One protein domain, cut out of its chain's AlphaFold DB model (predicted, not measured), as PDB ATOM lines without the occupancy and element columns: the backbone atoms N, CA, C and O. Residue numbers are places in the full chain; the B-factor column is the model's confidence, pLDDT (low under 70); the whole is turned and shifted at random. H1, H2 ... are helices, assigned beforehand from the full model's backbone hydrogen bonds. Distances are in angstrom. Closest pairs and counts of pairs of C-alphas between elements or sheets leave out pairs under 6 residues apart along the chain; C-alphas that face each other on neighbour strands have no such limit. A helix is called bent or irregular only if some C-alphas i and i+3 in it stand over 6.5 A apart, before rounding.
ATOM      1  N   LYS A  73      33.120 -48.292   4.574       57.94
ATOM      2  CA  LYS A  73      32.065 -48.917   5.380       57.94
ATOM      3  C   LYS A  73      31.483 -47.872   6.336       57.94
ATOM      4  O   LYS A  73      32.231 -47.223   7.067       57.94
ATOM      5  N   PHE A  74      30.154 -47.747   6.357       76.31
ATOM      6  CA  PHE A  74      29.449 -46.826   7.251       76.31
ATOM      7  C   PHE A  74      29.931 -46.994   8.699       76.31
ATOM      8  O   PHE A  74      29.784 -48.065   9.288       76.31
ATOM      9  N   ASN A  75      30.499 -45.927   9.267       81.19
ATOM     10  CA  ASN A  75      30.928 -45.858  10.660       81.19
ATOM     11  C   ASN A  75      29.900 -45.036  11.458       81.19
ATOM     12  O   ASN A  75      29.927 -43.805  11.363       81.19
ATOM     13  N   PRO A  76      29.027 -45.669  12.268       81.88
ATOM     14  CA  PRO A  76      27.951 -44.967  12.967       81.88
ATOM     15  C   PRO A  76      28.454 -43.873  13.912       81.88
ATOM     16  O   PRO A  76      27.928 -42.764  13.922       81.88
ATOM     17  N   LEU A  77      29.516 -44.148  14.675       86.56
ATOM     18  CA  LEU A  77      30.077 -43.174  15.612       86.56
ATOM     19  C   LEU A  77      30.747 -42.008  14.877       86.56
ATOM     20  O   LEU A  77      30.621 -40.857  15.295       86.56
ATOM     21  N   GLY A  78      31.444 -42.298  13.777       85.69
ATOM     22  CA  GLY A  78      32.036 -41.277  12.912       85.69
ATOM     23  C   GLY A  78      30.973 -40.370  12.292       85.69
ATOM     24  O   GLY A  78      31.063 -39.150  12.409       85.69
ATOM     25  N   ALA A  79      29.924 -40.962  11.717       87.75
ATOM     26  CA  ALA A  79      28.792 -40.238  11.144       87.75
ATOM     27  C   ALA A  79      28.088 -39.358  12.187       87.75
ATOM     28  O   ALA A  79      27.830 -38.180  11.936       87.75
ATOM     29  N   TYR A  80      27.844 -39.902  13.383       92.00
ATOM     30  CA  TYR A  80      27.245 -39.159  14.487       92.00
ATOM     31  C   TYR A  80      28.100 -37.963  14.910       92.00
ATOM     32  O   TYR A  80      27.583 -36.854  14.998       92.00
ATOM     33  N   ARG A  81      29.413 -38.147  15.100       90.06
ATOM     34  CA  ARG A  81      30.350 -37.057  15.430       90.06
ATOM     35  C   ARG A  81      30.339 -35.942  14.388       90.06
ATOM     36  O   ARG A  81      30.289 -34.770  14.753       90.06
ATOM     37  N   LEU A  82      30.368 -36.305  13.105       87.81
ATOM     38  CA  LEU A  82      30.365 -35.342  12.004       87.81
ATOM     39  C   LEU A  82      29.083 -34.507  11.979       87.81
ATOM     40  O   LEU A  82      29.154 -33.290  11.831       87.81
ATOM     41  N   LEU A  83      27.923 -35.145  12.141       89.88
ATOM     42  CA  LEU A  83      26.634 -34.454  12.149       89.88
ATOM     43  C   LEU A  83      26.408 -33.662  13.446       89.88
ATOM     44  O   LEU A  83      25.887 -32.552  13.392       89.88
ATOM     45  N   TYR A  84      26.844 -34.179  14.598       90.12
ATOM     46  CA  TYR A  84      26.803 -33.468  15.881       90.12
ATOM     47  C   TYR A  84      27.617 -32.168  15.826       90.12
ATOM     48  O   TYR A  84      27.160 -31.120  16.285       90.12
ATOM     49  N   GLY A  85      28.792 -32.210  15.187       85.75
ATOM     50  CA  GLY A  85      29.648 -31.039  14.986       85.75
ATOM     51  C   GLY A  85      28.970 -29.886  14.234       85.75
ATOM     52  O   GLY A  85      29.289 -28.729  14.507       85.75
ATOM     53  N   LEU A  86      27.985 -30.171  13.369       84.38
ATOM     54  CA  LEU A  86      27.208 -29.142  12.661       84.38
ATOM     55  C   LEU A  86      26.378 -28.270  13.620       84.38
ATOM     56  O   LEU A  86      26.167 -27.084  13.361       84.38
ATOM     57  N   GLY A  87      25.926 -28.833  14.744       76.38
ATOM     58  CA  GLY A  87      25.205 -28.083  15.773       76.38
ATOM     59  C   GLY A  87      26.100 -27.063  16.471       76.38
ATOM     60  O   GLY A  87      25.712 -25.905  16.643       76.38
ATOM     61  N   ILE A  88      27.337 -27.460  16.787       69.88
ATOM     62  CA  ILE A  88      28.324 -26.627  17.491       69.88
ATOM     63  C   ILE A  88      28.724 -25.409  16.648       69.88
ATOM     64  O   ILE A  88      28.815 -24.298  17.178       69.88
ATOM     65  N   THR A  89      28.882 -25.581  15.328       58.03
ATOM     66  CA  THR A  89      29.190 -24.471  14.407       58.03
ATOM     67  C   THR A  89      28.126 -23.387  14.366       58.03
ATOM     68  O   THR A  89      28.446 -22.234  14.101       58.03
ATOM     69  N   THR A  90      26.868 -23.723  14.655       52.44
ATOM     70  CA  THR A  90      25.780 -22.733  14.684       52.44
ATOM     71  C   THR A  90      25.624 -22.038  16.036       52.44
ATOM     72  O   THR A  90      24.961 -21.009  16.115       52.44
ATOM     73  N   ALA A  91      26.246 -22.574  17.091       50.81
ATOM     74  CA  ALA A  91      26.081 -22.108  18.467       50.81
ATOM     75  C   ALA A  91      27.266 -21.278  19.001       50.81
ATOM     76  O   ALA A  91      27.123 -20.623  20.031       50.81
ATOM     77  N   THR A  92      28.434 -21.283  18.342       42.81
ATOM     78  CA  THR A  92      29.667 -20.703  18.910       42.81
ATOM     79  C   THR A  92      30.354 -19.674  18.008       42.81
ATOM     80  O   THR A  92      31.295 -19.962  17.276       42.81
ATOM     81  N   THR A  93      29.983 -18.407  18.192       43.66
ATOM     82  CA  THR A  93      30.904 -17.273  18.015       43.66
ATOM     83  C   THR A  93      31.758 -17.171  19.284       43.66
ATOM     84  O   THR A  93      31.513 -16.337  20.151       43.66
ATOM     85  N   SER A  94      32.710 -18.084  19.487       39.28
ATOM     86  CA  SER A  94      33.707 -17.967  20.562       39.28
ATOM     87  C   SER A  94      35.039 -18.600  20.135       39.28
ATOM     88  O   SER A  94      35.066 -19.768  19.739       39.28
ATOM     89  N   ASN A 104      35.808 -23.147   7.055       54.72
ATOM     90  CA  ASN A 104      35.602 -22.679   5.674       54.72
ATOM     91  C   ASN A 104      34.332 -23.259   5.038       54.72
ATOM     92  O   ASN A 104      34.363 -23.775   3.925       54.72
ATOM     93  N   MET A 105      33.208 -23.217   5.754       63.56
ATOM     94  CA  MET A 105      31.927 -23.637   5.188       63.56
ATOM     95  C   MET A 105      31.340 -22.518   4.310       63.56
ATOM     96  O   MET A 105      31.105 -21.422   4.830       63.56
ATOM     97  N   PRO A 106      31.066 -22.769   3.013       68.88
ATOM     98  CA  PRO A 106      30.427 -21.789   2.142       68.88
ATOM     99  C   PRO A 106      29.108 -21.282   2.752       68.88
ATOM    100  O   PRO A 106      28.303 -22.108   3.195       68.88
ATOM    101  N   PRO A 107      28.851 -19.959   2.773       69.44
ATOM    102  CA  PRO A 107      27.638 -19.384   3.366       69.44
ATOM    103  C   PRO A 107      26.345 -19.995   2.815       69.44
ATOM    104  O   PRO A 107      25.377 -20.192   3.544       69.44
ATOM    105  N   GLU A 108      26.364 -20.362   1.536       72.06
ATOM    106  CA  GLU A 108      25.245 -20.962   0.809       72.06
ATOM    107  C   GLU A 108      24.856 -22.349   1.349       72.06
ATOM    108  O   GLU A 108      23.687 -22.728   1.314       72.06
ATOM    109  N   LEU A 109      25.814 -23.089   1.919       73.19
ATOM    110  CA  LEU A 109      25.596 -24.428   2.467       73.19
ATOM    111  C   LEU A 109      25.210 -24.419   3.953       73.19
ATOM    112  O   LEU A 109      24.680 -25.413   4.451       73.19
ATOM    113  N   GLN A 110      25.421 -23.312   4.673       75.88
ATOM    114  CA  GLN A 110      25.159 -23.232   6.118       75.88
ATOM    115  C   GLN A 110      23.700 -23.551   6.468       75.88
ATOM    116  O   GLN A 110      23.427 -24.265   7.435       75.88
ATOM    117  N   VAL A 111      22.753 -23.078   5.650       79.50
ATOM    118  CA  VAL A 111      21.318 -23.352   5.831       79.50
ATOM    119  C   VAL A 111      21.025 -24.848   5.688       79.50
ATOM    120  O   VAL A 111      20.278 -25.414   6.489       79.50
ATOM    121  N   ALA A 112      21.639 -25.500   4.699       79.00
ATOM    122  CA  ALA A 112      21.463 -26.925   4.448       79.00
ATOM    123  C   ALA A 112      22.079 -27.782   5.569       79.00
ATOM    124  O   ALA A 112      21.428 -28.699   6.068       79.00
ATOM    125  N   TYR A 113      23.272 -27.436   6.057       83.88
ATOM    126  CA  TYR A 113      23.881 -28.125   7.199       83.88
ATOM    127  C   TYR A 113      23.102 -27.931   8.503       83.88
ATOM    128  O   TYR A 113      22.938 -28.879   9.275       83.88
ATOM    129  N   HIS A 114      22.558 -26.736   8.742       83.69
ATOM    130  CA  HIS A 114      21.698 -26.499   9.900       83.69
ATOM    131  C   HIS A 114      20.403 -27.324   9.828       83.69
ATOM    132  O   HIS A 114      19.933 -27.839  10.845       83.69
ATOM    133  N   LYS A 115      19.843 -27.499   8.624       85.81
ATOM    134  CA  LYS A 115      18.705 -28.398   8.389       85.81
ATOM    135  C   LYS A 115      19.063 -29.849   8.726       85.81
ATOM    136  O   LYS A 115      18.296 -30.481   9.447       85.81
ATOM    137  N   LEU A 116      20.231 -30.344   8.306       87.00
ATOM    138  CA  LEU A 116      20.688 -31.698   8.654       87.00
ATOM    139  C   LEU A 116      20.810 -31.905  10.166       87.00
ATOM    140  O   LEU A 116      20.360 -32.923  10.688       87.00
ATOM    141  N   TYR A 117      21.368 -30.928  10.886       90.62
ATOM    142  CA  TYR A 117      21.455 -31.001  12.346       90.62
ATOM    143  C   TYR A 117      20.070 -31.033  13.008       90.62
ATOM    144  O   TYR A 117      19.821 -31.852  13.893       90.62
ATOM    145  N   LYS A 118      19.134 -30.189  12.553       89.00
ATOM    146  CA  LYS A 118      17.746 -30.216  13.041       89.00
ATOM    147  C   LYS A 118      17.086 -31.568  12.801       89.00
ATOM    148  O   LYS A 118      16.473 -32.106  13.716       89.00
ATOM    149  N   GLN A 119      17.270 -32.148  11.619       89.31
ATOM    150  CA  GLN A 119      16.745 -33.475  11.305       89.31
ATOM    151  C   GLN A 119      17.378 -34.565  12.178       89.31
ATOM    152  O   GLN A 119      16.684 -35.494  12.582       89.31
ATOM    153  N   LEU A 120      18.668 -34.468  12.517       92.50
ATOM    154  CA  LEU A 120      19.300 -35.387  13.471       92.50
ATOM    155  C   LEU A 120      18.631 -35.306  14.852       92.50
ATOM    156  O   LEU A 120      18.305 -36.340  15.437       92.50
ATOM    157  N   LEU A 121      18.405 -34.089  15.353       91.50
ATOM    158  CA  LEU A 121      17.754 -33.853  16.644       91.50
ATOM    159  C   LEU A 121      16.300 -34.349  16.652       91.50
ATOM    160  O   LEU A 121      15.872 -34.997  17.604       91.50
ATOM    161  N   GLU A 122      15.552 -34.093  15.580       88.81
ATOM    162  CA  GLU A 122      14.181 -34.582  15.421       88.81
ATOM    163  C   GLU A 122      14.125 -36.112  15.404       88.81
ATOM    164  O   GLU A 122      13.311 -36.698  16.113       88.81
ATOM    165  N   ASN A 123      15.019 -36.769  14.657       87.62
ATOM    166  CA  ASN A 123      15.103 -38.232  14.622       87.62
ATOM    167  C   ASN A 123      15.443 -38.822  15.993       87.62
ATOM    168  O   ASN A 123      14.842 -39.811  16.403       87.62
ATOM    169  N   TYR A 124      16.350 -38.188  16.740       91.12
ATOM    170  CA  TYR A 124      16.615 -38.566  18.126       91.12
ATOM    171  C   TYR A 124      15.348 -38.478  18.988       91.12
ATOM    172  O   TYR A 124      14.997 -39.424  19.685       91.12
ATOM    173  N   HIS A 125      14.598 -37.382  18.892       89.94
ATOM    174  CA  HIS A 125      13.353 -37.192  19.644       89.94
ATOM    175  C   HIS A 125      12.201 -38.112  19.217       89.94
ATOM    176  O   HIS A 125      11.274 -38.318  20.003       89.94
ATOM    177  N   LEU A 126      12.231 -38.654  17.998       85.75
ATOM    178  CA  LEU A 126      11.297 -39.690  17.553       85.75
ATOM    179  C   LEU A 126      11.619 -41.044  18.192       85.75
ATOM    180  O   LEU A 126      10.707 -41.710  18.679       85.75
ATOM    181  N   CYS A 127      12.898 -41.418  18.242       83.00
ATOM    182  CA  CYS A 127      13.346 -42.663  18.868       83.00
ATOM    183  C   CYS A 127      13.270 -42.612  20.404       83.00
ATOM    184  O   CYS A 127      13.061 -43.636  21.050       83.00
ATOM    185  N   PHE A 128      13.385 -41.416  20.993       85.25
ATOM    186  CA  PHE A 128      13.366 -41.196  22.443       85.25
ATOM    187  C   PHE A 128      12.326 -40.121  22.829       85.25
ATOM    188  O   PHE A 128      12.672 -38.968  23.106       85.25
ATOM    189  N   PRO A 129      11.023 -40.470  22.874       81.75
ATOM    190  CA  PRO A 129       9.946 -39.506  23.130       81.75
ATOM    191  C   PRO A 129       9.983 -38.871  24.527       81.75
ATOM    192  O   PRO A 129       9.519 -37.743  24.707       81.75
ATOM    193  N   ASP A 130      10.524 -39.580  25.524       83.06
ATOM    194  CA  ASP A 130      10.745 -39.042  26.872       83.06
ATOM    195  C   ASP A 130      11.723 -37.864  26.853       83.06
ATOM    196  O   ASP A 130      11.457 -36.810  27.438       83.06
ATOM    197  N   ASP A 131      12.800 -37.998  26.083       82.56
ATOM    198  CA  ASP A 131      13.816 -36.965  25.914       82.56
ATOM    199  C   ASP A 131      13.278 -35.768  25.116       82.56
ATOM    200  O   ASP A 131      13.618 -34.619  25.412       82.56
ATOM    201  N   ARG A 132      12.344 -36.000  24.181       76.19
ATOM    202  CA  ARG A 132      11.602 -34.929  23.491       76.19
ATOM    203  C   ARG A 132      10.782 -34.081  24.462       76.19
ATOM    204  O   ARG A 132      10.807 -32.852  24.379       76.19
ATOM    205  N   ARG A 133      10.054 -34.718  25.389       76.25
ATOM    206  CA  ARG A 133       9.269 -34.019  26.426       76.25
ATOM    207  C   ARG A 133      10.169 -33.223  27.366       76.25
ATOM    208  O   ARG A 133       9.826 -32.098  27.724       76.25
ATOM    209  N   GLY A 134      11.327 -33.784  27.707       77.00
ATOM    210  CA  GLY A 134      12.360 -33.120  28.500       77.00
ATOM    211  C   GLY A 134      13.157 -32.047  27.752       77.00
ATOM    212  O   GLY A 134      13.999 -31.406  28.374       77.00
ATOM    213  N   LYS A 135      12.920 -31.845  26.444       78.81
ATOM    214  CA  LYS A 135      13.737 -30.994  25.556       78.81
ATOM    215  C   LYS A 135      15.235 -31.295  25.676       78.81
ATOM    216  O   LYS A 135      16.063 -30.388  25.620       78.81
ATOM    217  N   LYS A 136      15.580 -32.567  25.871       83.81
ATOM    218  CA  LYS A 136      16.965 -32.991  26.040       83.81
ATOM    219  C   LYS A 136      17.706 -32.835  24.713       83.81
ATOM    220  O   LYS A 136      17.179 -33.189  23.655       83.81
ATOM    221  N   GLU A 137      18.915 -32.296  24.779       85.81
ATOM    222  CA  GLU A 137      19.803 -32.184  23.623       85.81
ATOM    223  C   GLU A 137      20.384 -33.551  23.231       85.81
ATOM    224  O   GLU A 137      20.232 -34.550  23.941       85.81
ATOM    225  N   LEU A 138      21.035 -33.591  22.068       89.25
ATOM    226  CA  LEU A 138      21.774 -34.764  21.612       89.25
ATOM    227  C   LEU A 138      22.937 -35.063  22.582       89.25
ATOM    228  O   LEU A 138      23.673 -34.135  22.927       89.25
ATOM    229  N   PRO A 139      23.148 -36.331  22.981       91.12
ATOM    230  CA  PRO A 139      24.281 -36.704  23.824       91.12
ATOM    231  C   PRO A 139      25.626 -36.358  23.178       91.12
ATOM    232  O   PRO A 139      25.874 -36.669  22.014       91.12
ATOM    233  N   HIS A 140      26.541 -35.753  23.928       89.62
ATOM    234  CA  HIS A 140      27.842 -35.386  23.377       89.62
ATOM    235  C   HIS A 140      28.661 -36.643  23.007       89.62
ATOM    236  O   HIS A 140      28.924 -37.473  23.884       89.62
ATOM    237  N   PRO A 141      29.174 -36.769  21.762       87.06
ATOM    238  CA  PRO A 141      29.805 -37.992  21.251       87.06
ATOM    239  C   PRO A 141      30.985 -38.491  22.093       87.06
ATOM    240  O   PRO A 141      31.181 -39.696  22.236       87.06
ATOM    241  N   ASP A 142      31.766 -37.561  22.649       85.38
ATOM    242  CA  ASP A 142      32.977 -37.889  23.414       85.38
ATOM    243  C   ASP A 142      32.803 -37.846  24.938       85.38
ATOM    244  O   ASP A 142      33.628 -38.405  25.654       85.38
ATOM    245  N   ARG A 143      31.755 -37.187  25.450       85.69
ATOM    246  CA  ARG A 143      31.539 -37.015  26.903       85.69
ATOM    247  C   ARG A 143      30.454 -37.940  27.436       85.69
ATOM    248  O   ARG A 143      30.499 -38.330  28.594       85.69
ATOM    249  N   GLU A 144      29.502 -38.316  26.589       88.75
ATOM    250  CA  GLU A 144      28.332 -39.118  26.943       88.75
ATOM    251  C   GLU A 144      28.310 -40.427  26.145       88.75
ATOM    252  O   GLU A 144      27.273 -40.871  25.655       88.75
ATOM    253  N   PHE A 145      29.482 -41.055  26.015       84.38
ATOM    254  CA  PHE A 145      29.697 -42.214  25.149       84.38
ATOM    255  C   PHE A 145      28.710 -43.362  25.404       84.38
ATOM    256  O   PHE A 145      28.219 -43.956  24.453       84.38
ATOM    257  N   GLU A 146      28.354 -43.655  26.655       86.38
ATOM    258  CA  GLU A 146      27.380 -44.712  26.974       86.38
ATOM    259  C   GLU A 146      25.979 -44.418  26.419       86.38
ATOM    260  O   GLU A 146      25.310 -45.306  25.888       86.38
ATOM    261  N   GLN A 147      25.546 -43.158  26.491       87.88
ATOM    262  CA  GLN A 147      24.255 -42.720  25.959       87.88
ATOM    263  C   GLN A 147      24.271 -42.769  24.430       87.88
ATOM    264  O   GLN A 147      23.315 -43.233  23.813       87.88
ATOM    265  N   VAL A 148      25.396 -42.381  23.824       89.25
ATOM    266  CA  VAL A 148      25.633 -42.487  22.379       89.25
ATOM    267  C   VAL A 148      25.642 -43.951  21.940       89.25
ATOM    268  O   VAL A 148      25.030 -44.288  20.939       89.25
ATOM    269  N   GLN A 149      26.260 -44.860  22.694       85.94
ATOM    270  CA  GLN A 149      26.236 -46.293  22.388       85.94
ATOM    271  C   GLN A 149      24.821 -46.868  22.455       85.94
ATOM    272  O   GLN A 149      24.451 -47.673  21.605       85.94
ATOM    273  N   LYS A 150      24.012 -46.454  23.435       86.38
ATOM    274  CA  LYS A 150      22.600 -46.853  23.515       86.38
ATOM    275  C   LYS A 150      21.808 -46.336  22.314       86.38
ATOM    276  O   LYS A 150      21.042 -47.086  21.722       86.38
ATOM    277  N   LEU A 151      22.043 -45.083  21.935       87.75
ATOM    278  CA  LEU A 151      21.448 -44.441  20.769       87.75
ATOM    279  C   LEU A 151      21.829 -45.154  19.460       87.75
ATOM    280  O   LEU A 151      20.971 -45.439  18.635       87.75
ATOM    281  N   LEU A 152      23.104 -45.506  19.292       86.62
ATOM    282  CA  LEU A 152      23.619 -46.218  18.119       86.62
ATOM    283  C   LEU A 152      23.247 -47.709  18.087       86.62
ATOM    284  O   LEU A 152      23.602 -48.386  17.130       86.62
ATOM    285  N   LYS A 153      22.561 -48.240  19.105       82.56
ATOM    286  CA  LYS A 153      21.953 -49.580  19.067       82.56
ATOM    287  C   LYS A 153      20.500 -49.554  18.591       82.56
ATOM    288  O   LYS A 153      19.957 -50.611  18.290       82.56
ATOM    289  N   ASP A 154      19.880 -48.377  18.524       84.62
ATOM    290  CA  ASP A 154      18.527 -48.227  18.002       84.62
ATOM    291  C   ASP A 154      18.543 -48.282  16.467       84.62
ATOM    292  O   ASP A 154      19.206 -47.481  15.803       84.62
ATOM    293  N   SER A 155      17.833 -49.252  15.890       76.38
ATOM    294  CA  SER A 155      17.845 -49.507  14.445       76.38
ATOM    295  C   SER A 155      17.203 -48.373  13.644       76.38
ATOM    296  O   SER A 155      17.696 -48.018  12.569       76.38
ATOM    297  N   LEU A 156      16.148 -47.754  14.183       78.44
ATOM    298  CA  LEU A 156      15.475 -46.609  13.568       78.44
ATOM    299  C   LEU A 156      16.409 -45.399  13.520       78.44
ATOM    300  O   LEU A 156      16.584 -44.788  12.463       78.44
ATOM    301  N   PHE A 157      17.077 -45.101  14.633       86.06
ATOM    302  CA  PHE A 157      18.043 -44.018  14.701       86.06
ATOM    303  C   PHE A 157      19.243 -44.273  13.789       86.06
ATOM    304  O   PHE A 157      19.645 -43.371  13.060       86.06
ATOM    305  N   LEU A 158      19.794 -45.492  13.769       81.38
ATOM    306  CA  LEU A 158      20.901 -45.862  12.881       81.38
ATOM    307  C   LEU A 158      20.552 -45.680  11.402       81.38
ATOM    308  O   LEU A 158      21.375 -45.178  10.633       81.38
ATOM    309  N   ARG A 159      19.337 -46.068  11.001       77.75
ATOM    310  CA  ARG A 159      18.859 -45.904   9.626       77.75
ATOM    311  C   ARG A 159      18.755 -44.426   9.254       77.75
ATOM    312  O   ARG A 159      19.267 -44.019   8.210       77.75
ATOM    313  N   SER A 160      18.163 -43.614  10.129       83.62
ATOM    314  CA  SER A 160      18.099 -42.160   9.945       83.62
ATOM    315  C   SER A 160      19.488 -41.521   9.925       83.62
ATOM    316  O   SER A 160      19.765 -40.674   9.079       83.62
ATOM    317  N   LEU A 161      20.392 -41.957  10.803       86.88
ATOM    318  CA  LEU A 161      21.764 -41.469  10.884       86.88
ATOM    319  C   LEU A 161      22.546 -41.751   9.598       86.88
ATOM    320  O   LEU A 161      23.250 -40.871   9.107       86.88
ATOM    321  N   ARG A 162      22.393 -42.953   9.027       80.75
ATOM    322  CA  ARG A 162      22.988 -43.308   7.734       80.75
ATOM    323  C   ARG A 162      22.488 -42.382   6.629       80.75
ATOM    324  O   ARG A 162      23.306 -41.744   5.970       80.75
ATOM    325  N   LYS A 163      21.169 -42.210   6.509       80.50
ATOM    326  CA  LYS A 163      20.557 -41.311   5.518       80.50
ATOM    327  C   LYS A 163      21.067 -39.871   5.644       80.50
ATOM    328  O   LYS A 163      21.416 -39.243   4.651       80.50
ATOM    329  N   LEU A 164      21.150 -39.344   6.866       84.62
ATOM    330  CA  LEU A 164      21.673 -37.995   7.105       84.62
ATOM    331  C   LEU A 164      23.166 -37.883   6.768       84.62
ATOM    332  O   LEU A 164      23.608 -36.839   6.292       84.62
ATOM    333  N   SER A 165      23.946 -38.945   6.987       82.31
ATOM    334  CA  SER A 165      25.367 -38.965   6.628       82.31
ATOM    335  C   SER A 165      25.588 -38.940   5.113       82.31
ATOM    336  O   SER A 165      26.472 -38.229   4.645       82.31
ATOM    337  N   GLU A 166      24.737 -39.621   4.343       77.44
ATOM    338  CA  GLU A 166      24.747 -39.583   2.875       77.44
ATOM    339  C   GLU A 166      24.386 -38.186   2.357       77.44
ATOM    340  O   GLU A 166      25.078 -37.640   1.499       77.44
ATOM    341  N   GLN A 167      23.365 -37.553   2.942       78.50
ATOM    342  CA  GLN A 167      22.992 -36.178   2.599       78.50
ATOM    343  C   GLN A 167      24.104 -35.176   2.925       78.50
ATOM    344  O   GLN A 167      24.353 -34.256   2.150       78.50
ATOM    345  N   LYS A 168      24.807 -35.359   4.051       81.75
ATOM    346  CA  LYS A 168      25.975 -34.536   4.384       81.75
ATOM    347  C   LYS A 168      27.084 -34.706   3.347       81.75
ATOM    348  O   LYS A 168      27.640 -33.706   2.916       81.75
ATOM    349  N   LEU A 169      27.382 -35.938   2.930       76.12
ATOM    350  CA  LEU A 169      28.393 -36.208   1.903       76.12
ATOM    351  C   LEU A 169      28.037 -35.557   0.559       76.12
ATOM    352  O   LEU A 169      28.916 -35.000  -0.093       76.12
ATOM    353  N   ALA A 170      26.760 -35.574   0.168       69.81
ATOM    354  CA  ALA A 170      26.296 -34.882  -1.034       69.81
ATOM    355  C   ALA A 170      26.519 -33.360  -0.945       69.81
ATOM    356  O   ALA A 170      27.016 -32.748  -1.890       69.81
ATOM    357  N   LEU A 171      26.231 -32.759   0.217       74.31
ATOM    358  CA  LEU A 171      26.510 -31.342   0.469       74.31
ATOM    359  C   LEU A 171      28.011 -31.027   0.500       74.31
ATOM    360  O   LEU A 171      28.425 -29.999  -0.034       74.31
ATOM    361  N   ASP A 172      28.828 -31.901   1.098       72.69
ATOM    362  CA  ASP A 172      30.292 -31.768   1.108       72.69
ATOM    363  C   ASP A 172      30.850 -31.825  -0.333       72.69
ATOM    364  O   ASP A 172      31.864 -31.194  -0.630       72.69
ATOM    365  N   GLY A 173      30.161 -32.534  -1.237       67.06
ATOM    366  CA  GLY A 173      30.451 -32.611  -2.671       67.06
ATOM    367  C   GLY A 173      30.081 -31.363  -3.488       67.06
ATOM    368  O   GLY A 173      30.397 -31.317  -4.676       67.06
ATOM    369  N   GLY A 174      29.455 -30.350  -2.878       55.31
ATOM    370  CA  GLY A 174      29.221 -29.036  -3.490       55.31
ATOM    371  C   GLY A 174      27.899 -28.856  -4.245       55.31
ATOM    372  O   GLY A 174      27.685 -27.780  -4.804       55.31
ATOM    373  N   ASP A 175      26.987 -29.834  -4.245       53.31
ATOM    374  CA  ASP A 175      25.665 -29.677  -4.869       53.31
ATOM    375  C   ASP A 175      24.606 -29.203  -3.853       53.31
ATOM    376  O   ASP A 175      23.972 -29.977  -3.134       53.31
ATOM    377  N   ILE A 176      24.414 -27.881  -3.786       49.31
ATOM    378  CA  ILE A 176      23.445 -27.211  -2.897       49.31
ATOM    379  C   ILE A 176      21.989 -27.574  -3.262       49.31
ATOM    380  O   ILE A 176      21.098 -27.533  -2.404       49.31
ATOM    381  N   LYS A 177      21.714 -27.933  -4.526       48.31
ATOM    382  CA  LYS A 177      20.348 -28.216  -4.994       48.31
ATOM    383  C   LYS A 177      19.877 -29.609  -4.583       48.31
ATOM    384  O   LYS A 177      18.693 -29.746  -4.269       48.31
ATOM    385  N   SER A 178      20.786 -30.574  -4.431       47.00
ATOM    386  CA  SER A 178      20.475 -31.937  -3.966       47.00
ATOM    387  C   SER A 178      19.796 -32.015  -2.590       47.00
ATOM    388  O   SER A 178      19.187 -33.022  -2.269       47.00
ATOM    389  N   ALA A 179      19.854 -30.976  -1.749       41.19
ATOM    390  CA  ALA A 179      19.197 -30.994  -0.433       41.19
ATOM    391  C   ALA A 179      17.783 -30.366  -0.400       41.19
ATOM    392  O   ALA A 179      17.120 -30.388   0.651       41.19
ATOM    393  N   SER A 180      17.328 -29.748  -1.501       40.38
ATOM    394  CA  SER A 180      16.094 -28.938  -1.532       40.38
ATOM    395  C   SER A 180      15.162 -29.186  -2.720       40.38
ATOM    396  O   SER A 180      13.953 -29.024  -2.550       40.38
ATOM    397  N   SER A 181      15.653 -29.622  -3.883       42.12
ATOM    398  CA  SER A 181      14.780 -30.231  -4.886       42.12
ATOM    399  C   SER A 181      14.429 -31.627  -4.403       42.12
ATOM    400  O   SER A 181      15.332 -32.398  -4.109       42.12
ATOM    401  N   GLN A 182      13.139 -31.951  -4.306       42.25
ATOM    402  CA  GLN A 182      12.707 -33.344  -4.242       42.25
ATOM    403  C   GLN A 182      13.468 -34.119  -5.317       42.25
ATOM    404  O   GLN A 182      13.315 -33.830  -6.505       42.25
ATOM    405  N   ASP A 183      14.345 -35.005  -4.855       38.69
ATOM    406  CA  ASP A 183      15.238 -35.822  -5.658       38.69
ATOM    407  C   ASP A 183      14.436 -36.457  -6.797       38.69
ATOM    408  O   ASP A 183      13.508 -37.233  -6.562       38.69
ATOM    409  N   LEU A 184      14.722 -36.064  -8.039       37.22
ATOM    410  CA  LEU A 184      14.046 -36.618  -9.207       37.22
ATOM    411  C   LEU A 184      14.608 -38.023  -9.448       37.22
ATOM    412  O   LEU A 184      15.721 -38.205  -9.934       37.22
ATOM    413  N   ILE A 185      13.824 -39.013  -9.027       38.72
ATOM    414  CA  ILE A 185      14.106 -40.445  -9.122       38.72
ATOM    415  C   ILE A 185      13.914 -40.888 -10.579       38.72
ATOM    416  O   ILE A 185      12.801 -40.807 -11.098       38.72
TER     417      ILE A 185
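What this domain is: This is residues 73 to 94 and 104 to 185 of the 246 residues of an uncharacterized protein of Prochlorothrix hollandica PCC 9006 = CALU 1027 (UniProt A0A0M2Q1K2). Two long helices, H2 and H5, lie side by side and run opposite ways, and a third, H1, crosses over the pair. Two short helices, H3 and H4, lie toward the end where H2 finishes and H5 starts, with a long link between them; a stretch with no named element, residues 173 to 185, follows H5 at the other end. The printed part has 104 residues, with five named helices in the order H1 to H5, no named strand, and the class all helix. It is compact, with a radius of gyration of the C-alphas of 13.9 A, and its C-alphas span 39 by 35 by 29 A.

How they stand to each other: H1, residues 76 to 91, touches H2, residues 107 to 127, with residues 83 to 90 alone; the closest C-alphas, those of Gly 87 and Tyr 117, are 5.9 A apart. These two run opposite ways at a steep tilt of 59 degrees. H1 also touches H5, residues 155 to 172, with residues 76 to 83 alone; the closest C-alphas, of Ala 79 and Ser 165, are 5.8 A apart, and the helices run the same way at a steep tilt of 62 degrees. H2 and H5 touch at a shallow tilt of 3 degrees, opposite ways, with the C-alphas of Cys 127 and Phe 157 closest at 6.4 A. The hub is H2, which touches three helices. The third is H3, residues 129 to 133: they only just touch, with 3 pairs of C-alphas within 8 A, and only at the corner by their link, His 125 and Arg 132 having the closest C-alphas at 4.8 A. H4, residues 145 to 151, is near H1 and close to but not clearly touching H5, about perpendicular at 75 degrees; the closest C-alphas, of Leu 151 and Phe 157, are 7.0 A apart. H2 and H4 are only just apart, at 8.1 A. The helix packing is mostly crossed, but only just. Each O i to N i+4 pair is within hydrogen-bond range in H3, H4 and H5, against 8 of 12 in H1 and 15 of 17 in H2.

Where its parts are: H1 begins at C-alpha 76 (27.951, -44.967, 12.967) and is 23.6 A long. H2 is 31.4 A long and irregular, but only just: C-alphas 108 and 111 are 6.8 A apart. H5 is 25.4 A long and ends at C-alpha 172 (30.292, -31.768, 1.108).

The domain as a whole: The C-alphas of Ser 94 and Ile 185 are the two farthest apart, at 42.1 A. Residues 95 to 103 are not printed, and C-alphas 94 and 104 are 15.7 A apart across this cut. The link from H3 to H4 is long; those from H2 to H3 and H4 to H5 are tight. The mean pLDDT of the printed part is 75.8, with residues 73, 88 to 94, 104 to 107, 170 and 173 to 185 under 70.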